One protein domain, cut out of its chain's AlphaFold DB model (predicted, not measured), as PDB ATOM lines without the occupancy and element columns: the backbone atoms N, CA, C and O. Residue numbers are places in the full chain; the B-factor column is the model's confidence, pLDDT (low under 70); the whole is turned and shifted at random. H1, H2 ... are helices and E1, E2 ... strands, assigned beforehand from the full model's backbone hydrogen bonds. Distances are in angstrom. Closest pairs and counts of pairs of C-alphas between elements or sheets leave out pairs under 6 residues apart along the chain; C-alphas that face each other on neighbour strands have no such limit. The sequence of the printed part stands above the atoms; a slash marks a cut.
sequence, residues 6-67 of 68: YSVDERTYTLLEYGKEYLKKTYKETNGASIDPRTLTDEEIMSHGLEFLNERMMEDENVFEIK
ATOM      1  N   TYR A   6     109.095  74.566 126.330       93.12
ATOM      2  CA  TYR A   6     108.889  73.319 127.049       93.12
ATOM      3  C   TYR A   6     107.696  72.594 126.445       93.12
ATOM      4  O   TYR A   6     106.674  73.221 126.172       93.12
ATOM      5  N   SER A   7     107.838  71.294 126.213       94.44
ATOM      6  CA  SER A   7     106.718  70.407 125.921       94.44
ATOM      7  C   SER A   7     106.159  69.907 127.246       94.44
ATOM      8  O   SER A   7     106.922  69.393 128.057       94.44
ATOM      9  N   VAL A   8     104.858  70.077 127.468       92.69
ATOM     10  CA  VAL A   8     104.123  69.572 128.633       92.69
ATOM     11  C   VAL A   8     102.804  69.003 128.128       92.69
ATOM     12  O   VAL A   8     102.013  69.751 127.553       92.69
ATOM     13  N   ASP A   9     102.567  67.704 128.316       89.06
ATOM     14  CA  ASP A   9     101.308  67.046 127.932       89.06
ATOM     15  C   ASP A   9     100.902  67.359 126.465       89.06
ATOM     16  O   ASP A   9      99.790  67.803 126.180       89.06
ATOM     17  N   GLU A  10     101.855  67.201 125.533       87.88
ATOM     18  CA  GLU A  10     101.722  67.477 124.083       87.88
ATOM     19  C   GLU A  10     101.493  68.953 123.693       87.88
ATOM     20  O   GLU A  10     101.237  69.273 122.528       87.88
ATOM     21  N   ARG A  11     101.625  69.889 124.639       92.75
ATOM     22  CA  ARG A  11     101.532  71.334 124.391       92.75
ATOM     23  C   ARG A  11     102.873  72.015 124.593       92.75
ATOM     24  O   ARG A  11     103.643  71.662 125.476       92.75
ATOM     25  N   THR A  12     103.151  73.019 123.768       93.62
ATOM     26  CA  THR A  12     104.365  73.826 123.892       93.62
ATOM     27  C   THR A  12     104.085  75.104 124.665       93.62
ATOM     28  O   THR A  12     103.172  75.845 124.311       93.62
ATOM     29  N   TYR A  13     104.926  75.386 125.652       93.94
ATOM     30  CA  TYR A  13     104.853  76.570 126.495       93.94
ATOM     31  C   TYR A  13     106.191  77.299 126.541       93.94
ATOM     32  O   TYR A  13     107.256  76.679 126.571       93.94
ATOM     33  N   THR A  14     106.152  78.624 126.601       94.31
ATOM     34  CA  THR A  14     107.250  79.396 127.194       94.31
ATOM     35  C   THR A  14     107.233  79.242 128.716       94.31
ATOM     36  O   THR A  14     106.217  78.880 129.317       94.31
ATOM     37  N   LEU A  15     108.357  79.559 129.362       93.62
ATOM     38  CA  LEU A  15     108.464  79.499 130.821       93.62
ATOM     39  C   LEU A  15     107.411  80.367 131.527       93.62
ATOM     40  O   LEU A  15     106.792  79.946 132.504       93.62
ATOM     41  N   LEU A  16     107.190  81.574 131.003       94.06
ATOM     42  CA  LEU A  16     106.228  82.521 131.551       94.06
ATOM     43  C   LEU A  16     104.787  82.024 131.395       94.06
ATOM     44  O   LEU A  16     103.994  82.146 132.327       94.06
ATOM     45  N   GLU A  17     104.437  81.461 130.235       95.12
ATOM     46  CA  GLU A  17     103.103  80.898 129.999       95.12
ATOM     47  C   GLU A  17     102.813  79.738 130.948       95.12
ATOM     48  O   GLU A  17     101.766  79.738 131.600       95.12
ATOM     49  N   TYR A  18     103.755  78.800 131.076       94.75
ATOM     50  CA  TYR A  18     103.593  77.662 131.974       94.75
ATOM     51  C   TYR A  18     103.464  78.111 133.434       94.75
ATOM     52  O   TYR A  18     102.534  77.696 134.126       94.75
ATOM     53  N   GLY A  19     104.335  79.019 133.892       94.75
ATOM     54  CA  GLY A  19     104.261  79.576 135.244       94.75
ATOM     55  C   GLY A  19     102.908  80.237 135.532       94.75
ATOM     56  O   GLY A  19     102.305  79.986 136.576       94.75
ATOM     57  N   LYS A  20     102.372  81.024 134.585       95.12
ATOM     58  CA  LYS A  20     101.039  81.644 134.709       95.12
ATOM     59  C   LYS A  20      99.926  80.602 134.789       95.12
ATOM     60  O   LYS A  20      99.020  80.752 135.610       95.12
ATOM     61  N   GLU A  21      99.960  79.579 133.937       94.44
ATOM     62  CA  GLU A  21      98.941  78.527 133.921       94.44
ATOM     63  C   GLU A  21      98.949  77.725 135.226       94.44
ATOM     64  O   GLU A  21      97.896  77.564 135.850       94.44
ATOM     65  N   TYR A  22     100.134  77.308 135.674       92.69
ATOM     66  CA  TYR A  22     100.301  76.508 136.880       92.69
ATOM     67  C   TYR A  22      99.858  77.266 138.134       92.69
ATOM     68  O   TYR A  22      98.958  76.815 138.840       92.69
ATOM     69  N   LEU A  23     100.386  78.471 138.364       95.00
ATOM     70  CA  LEU A  23     100.025  79.277 139.534       95.00
ATOM     71  C   LEU A  23      98.527  79.604 139.564       95.00
ATOM     72  O   LEU A  23      97.895  79.570 140.618       95.00
ATOM     73  N   LYS A  24      97.919  79.871 138.400       95.00
ATOM     74  CA  LYS A  24      96.472  80.102 138.293       95.00
ATOM     75  C   LYS A  24      95.665  78.851 138.628       95.00
ATOM     76  O   LYS A  24      94.592  78.979 139.223       95.00
ATOM     77  N   LYS A  25      96.134  77.669 138.229       93.25
ATOM     78  CA  LYS A  25      95.506  76.392 138.571       93.25
ATOM     79  C   LYS A  25      95.585  76.154 140.080       93.25
ATOM     80  O   LYS A  25      94.536  76.008 140.701       93.25
ATOM     81  N   THR A  26      96.772  76.258 140.675       92.62
ATOM     82  CA  THR A  26      96.982  76.082 142.121       92.62
ATOM     83  C   THR A  26      96.163  77.078 142.946       92.62
ATOM     84  O   THR A  26      95.481  76.685 143.893       92.62
ATOM     85  N   TYR A  27      96.133  78.357 142.555       94.31
ATOM     86  CA  TYR A  27      95.321  79.379 143.227       94.31
ATOM     87  C   TYR A  27      93.829  79.043 143.209       94.31
ATOM     88  O   TYR A  27      93.141  79.203 144.213       94.31
ATOM     89  N   LYS A  28      93.315  78.524 142.088       94.38
ATOM     90  CA  LYS A  28      91.915  78.088 141.997       94.38
ATOM     91  C   LYS A  28      91.635  76.842 142.832       94.38
ATOM     92  O   LYS A  28      90.641  76.820 143.548       94.38
ATOM     93  N   GLU A  29      92.486  75.823 142.744       94.00
ATOM     94  CA  GLU A  29      92.307  74.545 143.452       94.00
ATOM     95  C   GLU A  29      92.368  74.714 144.973       94.00
ATOM     96  O   GLU A  29      91.661  74.030 145.709       94.00
ATOM     97  N   THR A  30      93.150  75.682 145.445       92.12
ATOM     98  CA  THR A  30      93.262  76.020 146.868       92.12
ATOM     99  C   THR A  30      92.231  77.050 147.339       92.12
ATOM    100  O   THR A  30      92.333  77.538 148.463       92.12
ATOM    101  N   ASN A  31      91.238  77.406 146.510       91.44
ATOM    102  CA  ASN A  31      90.256  78.465 146.792       91.44
ATOM    103  C   ASN A  31      90.903  79.799 147.218       91.44
ATOM    104  O   ASN A  31      90.387  80.517 148.074       91.44
ATOM    105  N   GLY A  32      92.045  80.126 146.619       90.25
ATOM    106  CA  GLY A  32      92.793  81.352 146.866       90.25
ATOM    107  C   GLY A  32      93.723  81.320 148.079       90.25
ATOM    108  O   GLY A  32      94.218  82.376 148.468       90.25
ATOM    109  N   ALA A  33      93.956  80.150 148.683       89.62
ATOM    110  CA  ALA A  33      94.878  80.013 149.810       89.62
ATOM    111  C   ALA A  33      96.358  79.963 149.389       89.62
ATOM    112  O   ALA A  33      97.226  80.297 150.193       89.62
ATOM    113  N   SER A  34      96.666  79.547 148.154       90.94
ATOM    114  CA  SER A  34      98.025  79.630 147.609       90.94
ATOM    115  C   SER A  34      98.348  81.029 147.075       90.94
ATOM    116  O   SER A  34      97.511  81.931 147.082       90.94
ATOM    117  N   ILE A  35      99.571  81.202 146.573       88.94
ATOM    118  CA  ILE A  35     100.037  82.471 146.011       88.94
ATOM    119  C   ILE A  35      99.141  82.916 144.840       88.94
ATOM    120  O   ILE A  35      98.778  82.105 143.983       88.94
ATOM    121  N   ASP A  36      98.763  84.197 144.815       91.50
ATOM    122  CA  ASP A  36      97.982  84.775 143.719       91.50
ATOM    123  C   ASP A  36      98.933  85.184 142.583       91.50
ATOM    124  O   ASP A  36      99.759  86.077 142.772       91.50
ATOM    125  N   PRO A  37      98.827  84.603 141.377       89.50
ATOM    126  CA  PRO A  37      99.692  84.984 140.261       89.50
ATOM    127  C   PRO A  37      99.570  86.463 139.864       89.50
ATOM    128  O   PRO A  37     100.454  86.981 139.191       89.50
ATOM    129  N   ARG A  38      98.493  87.164 140.251       90.88
ATOM    130  CA  ARG A  38      98.300  88.595 139.957       90.88
ATOM    131  C   ARG A  38      99.154  89.514 140.825       90.88
ATOM    132  O   ARG A  38      99.270  90.692 140.499       90.88
ATOM    133  N   THR A  39      99.704  89.010 141.928       94.19
ATOM    134  CA  THR A  39     100.569  89.791 142.823       94.19
ATOM    135  C   THR A  39     102.051  89.610 142.515       94.19
ATOM    136  O   THR A  39     102.871  90.213 143.196       94.19
ATOM    137  N   LEU A  40     102.393  88.781 141.525       94.75
ATOM    138  CA  LEU A  40     103.764  88.443 141.155       94.75
ATOM    139  C   LEU A  40     104.190  89.158 139.871       94.75
ATOM    140  O   LEU A  40     103.383  89.413 138.973       94.75
ATOM    141  N   THR A  41     105.481  89.446 139.774       96.56
ATOM    142  CA  THR A  41     106.131  89.905 138.544       96.56
ATOM    143  C   THR A  41     106.331  88.753 137.558       96.56
ATOM    144  O   THR A  41     106.342  87.579 137.934       96.56
ATOM    145  N   ASP A  42     106.537  89.071 136.278       94.75
ATOM    146  CA  ASP A  42     106.827  88.049 135.267       94.75
ATOM    147  C   ASP A  42     108.106  87.248 135.605       94.75
ATOM    148  O   ASP A  42     108.152  86.049 135.347       94.75
ATOM    149  N   GLU A  43     109.118  87.866 136.231       94.69
ATOM    150  CA  GLU A  43     110.340  87.174 136.676       94.69
ATOM    151  C   GLU A  43     110.069  86.161 137.795       94.69
ATOM    152  O   GLU A  43     110.529  85.021 137.716       94.69
ATOM    153  N   GLU A  44     109.275  86.536 138.799       95.56
ATOM    154  CA  GLU A  44     108.866  85.628 139.879       95.56
ATOM    155  C   GLU A  44     108.031  84.466 139.336       95.56
ATOM    156  O   GLU A  44     108.255  83.309 139.693       95.56
ATOM    157  N   ILE A  45     107.111  84.748 138.409       95.94
ATOM    158  CA  ILE A  45     106.303  83.713 137.760       95.94
ATOM    159  C   ILE A  45     107.183  82.747 136.961       95.94
ATOM    160  O   ILE A  45     106.965  81.537 137.018       95.94
ATOM    161  N   MET A  46     108.181  83.253 136.232       94.19
ATOM    162  CA  MET A  46     109.133  82.405 135.514       94.19
ATOM    163  C   MET A  46     109.971  81.553 136.469       94.19
ATOM    164  O   MET A  46     110.204  80.382 136.176       94.19
ATOM    165  N   SER A  47     110.392  82.110 137.609       94.94
ATOM    166  CA  SER A  47     111.137  81.375 138.637       94.94
ATOM    167  C   SER A  47     110.323  80.197 139.172       94.94
ATOM    168  O   SER A  47     110.801  79.065 139.156       94.94
ATOM    169  N   HIS A  48     109.066  80.439 139.555       94.00
ATOM    170  CA  HIS A  48     108.151  79.381 139.983       94.00
ATOM    171  C   HIS A  48     107.881  78.364 138.871       94.00
ATOM    172  O   HIS A  48     107.964  77.161 139.093       94.00
ATOM    173  N   GLY A  49     107.600  78.833 137.652       94.44
ATOM    174  CA  GLY A  49     107.389  77.958 136.500       94.44
ATOM    175  C   GLY A  49     108.576  77.028 136.244       94.44
ATOM    176  O   GLY A  49     108.369  75.869 135.895       94.44
ATOM    177  N   LEU A  50     109.806  77.507 136.454       94.12
ATOM    178  CA  LEU A  50     111.022  76.719 136.255       94.12
ATOM    179  C   LEU A  50     111.184  75.646 137.328       94.12
ATOM    180  O   LEU A  50     111.548  74.522 137.000       94.12
ATOM    181  N   GLU A  51     110.918  75.993 138.586       94.12
ATOM    182  CA  GLU A  51     110.935  75.055 139.710       94.12
ATOM    183  C   GLU A  51     109.958  73.898 139.455       94.12
ATOM    184  O   GLU A  51     110.381  72.743 139.401       94.12
ATOM    185  N   PHE A  52     108.700  74.209 139.126       92.00
ATOM    186  CA  PHE A  52     107.684  73.194 138.826       92.00
ATOM    187  C   PHE A  52     107.991  72.374 137.569       92.00
ATOM    188  O   PHE A  52     107.713  71.176 137.528       92.00
ATOM    189  N   LEU A  53     108.542  72.994 136.521       94.19
ATOM    190  CA  LEU A  53     108.961  72.257 135.327       94.19
ATOM    191  C   LEU A  53     110.097  71.295 135.646       94.19
ATOM    192  O   LEU A  53     110.065  70.172 135.166       94.19
ATOM    193  N   ASN A  54     111.086  71.707 136.440       93.62
ATOM    194  CA  ASN A  54     112.193  70.830 136.813       93.62
ATOM    195  C   ASN A  54     111.702  69.616 137.602       93.62
ATOM    196  O   ASN A  54     112.124  68.507 137.292       93.62
ATOM    197  N   GLU A  55     110.792  69.813 138.557       93.56
ATOM    198  CA  GLU A  55     110.149  68.714 139.283       93.56
ATOM    199  C   GLU A  55     109.400  67.782 138.321       93.56
ATOM    200  O   GLU A  55     109.673  66.583 138.282       93.56
ATOM    201  N   ARG A  56     108.534  68.329 137.453       93.00
ATOM    202  CA  ARG A  56     107.792  67.513 136.477       93.00
ATOM    203  C   ARG A  56     108.699  66.784 135.491       93.00
ATOM    204  O   ARG A  56     108.437  65.628 135.212       93.00
ATOM    205  N   MET A  57     109.761  67.405 134.984       93.62
ATOM    206  CA  MET A  57     110.712  66.753 134.069       93.62
ATOM    207  C   MET A  57     111.460  65.584 134.729       93.62
ATOM    208  O   MET A  57     111.951  64.704 134.025       93.62
ATOM    209  N   MET A  58     111.586  65.569 136.062       92.50
ATOM    210  CA  MET A  58     112.166  64.433 136.789       92.50
ATOM    211  C   MET A  58     111.174  63.278 136.964       92.50
ATOM    212  O   MET A  58     111.599  62.126 137.041       92.50
ATOM    213  N   GLU A  59     109.876  63.576 137.042       93.69
ATOM    214  CA  GLU A  59     108.820  62.598 137.338       93.69
ATOM    215  C   GLU A  59     108.062  62.104 136.095       93.69
ATOM    216  O   GLU A  59     107.512  61.003 136.105       93.69
ATOM    217  N   ASP A  60     108.033  62.899 135.026       92.12
ATOM    218  CA  ASP A  60     107.196  62.704 133.845       92.12
ATOM    219  C   ASP A  60     108.015  62.882 132.560       92.12
ATOM    220  O   ASP A  60     108.391  63.991 132.173       92.12
ATOM    221  N   GLU A  61     108.256  61.771 131.864       90.38
ATOM    222  CA  GLU A  61     109.017  61.733 130.609       90.38
ATOM    223  C   GLU A  61     108.350  62.499 129.453       90.38
ATOM    224  O   GLU A  61     109.008  62.817 128.460       90.38
ATOM    225  N   ASN A  62     107.062  62.841 129.577       91.19
ATOM    226  CA  ASN A  62     106.336  63.642 128.588       91.19
ATOM    227  C   ASN A  62     106.564  65.149 128.765       91.19
ATOM    228  O   ASN A  62     106.057  65.952 127.972       91.19
ATOM    229  N   VAL A  63     107.331  65.538 129.787       93.75
ATOM    230  CA  VAL A  63     107.716  66.917 130.062       93.75
ATOM    231  C   VAL A  63     109.196  67.094 129.745       93.75
ATOM    232  O   VAL A  63     110.050  66.447 130.345       93.75
ATOM    233  N   PHE A  64     109.528  67.971 128.796       92.69
ATOM    234  CA  PHE A  64     110.923  68.210 128.410       92.69
ATOM    235  C   PHE A  64     111.150  69.584 127.772       92.69
ATOM    236  O   PHE A  64     110.268  70.168 127.140       92.69
ATOM    237  N   GLU A  65     112.373  70.104 127.901       92.56
ATOM    238  CA  GLU A  65     112.799  71.328 127.216       92.56
ATOM    239  C   GLU A  65     113.016  71.072 125.714       92.56
ATOM    240  O   GLU A  65     113.776  70.191 125.302       92.56
ATOM    241  N   ILE A  66     112.387  71.899 124.880       90.38
ATOM    242  CA  ILE A  66     112.577  71.920 123.433       90.38
ATOM    243  C   ILE A  66     113.791  72.798 123.132       90.38
ATOM    244  O   ILE A  66     113.740  74.028 123.222       90.38
ATOM    245  N   LYS A  67     114.894  72.168 122.729       74.56
ATOM    246  CA  LYS A  67     116.085  72.884 122.260       74.56
ATOM    247  C   LYS A  67     115.846  73.395 120.835       74.56
ATOM    248  O   LYS A  67     115.818  72.600 119.900       74.56
TER     249      LYS A  67
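Overview. This is residues 6 to 67 of the 68 residues of an uncharacterized protein of Bacillus pumilus (UniProt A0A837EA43). A small antiparallel sheet, in the order E2, E1, E3, lies at one end, with two crossing helices over one face and the other face bare. H1 runs on away from the sheet, and residues 30 to 41 loop back to H2. The 62 printed residues, mixed in class, run E1, E2, H1, H2, E3; the whole is compact, radius of gyration of the C-alphas 11.6 A, spans 32 by 22 by 17 A.

Arrangement. E1, residues 6 to 8, forms a hairpin with E2, residues 11 to 14; N 6 and O 13 are 2.8 A apart. E3, residues 64 to 66, is antiparallel to E1, with N 7 and O 64 at 2.8 A. H1, residues 15 to 29, and H2, residues 42 to 59, are on the same face, making two layers, helices over a sheet. H2 touches H1 with residues 42 to 50 alone, about perpendicular at 83 degrees; the closest C-alphas, Gly 19 and Gly 49, are 3.7 A apart. E2, H1 H2 and E3 form a split strand-helix-strand unit, two strands of one sheet joined through helices, with E1 between them in the sheet; its crossover is right-handed. In both helices every O i to N i+4 pair is within hydrogen-bond range.

Along the chain. C-alpha 6 begins E1 at (108.889, 73.319, 127.049); C-alpha 66 ends E3 at (112.577, 71.920, 123.433). H1 measures 21.1 A, H2 25.6 A.

Size, cuts and confidence. The printed part has no cut; the H1 to H2 link is long. No printed residue is under 70 in pLDDT.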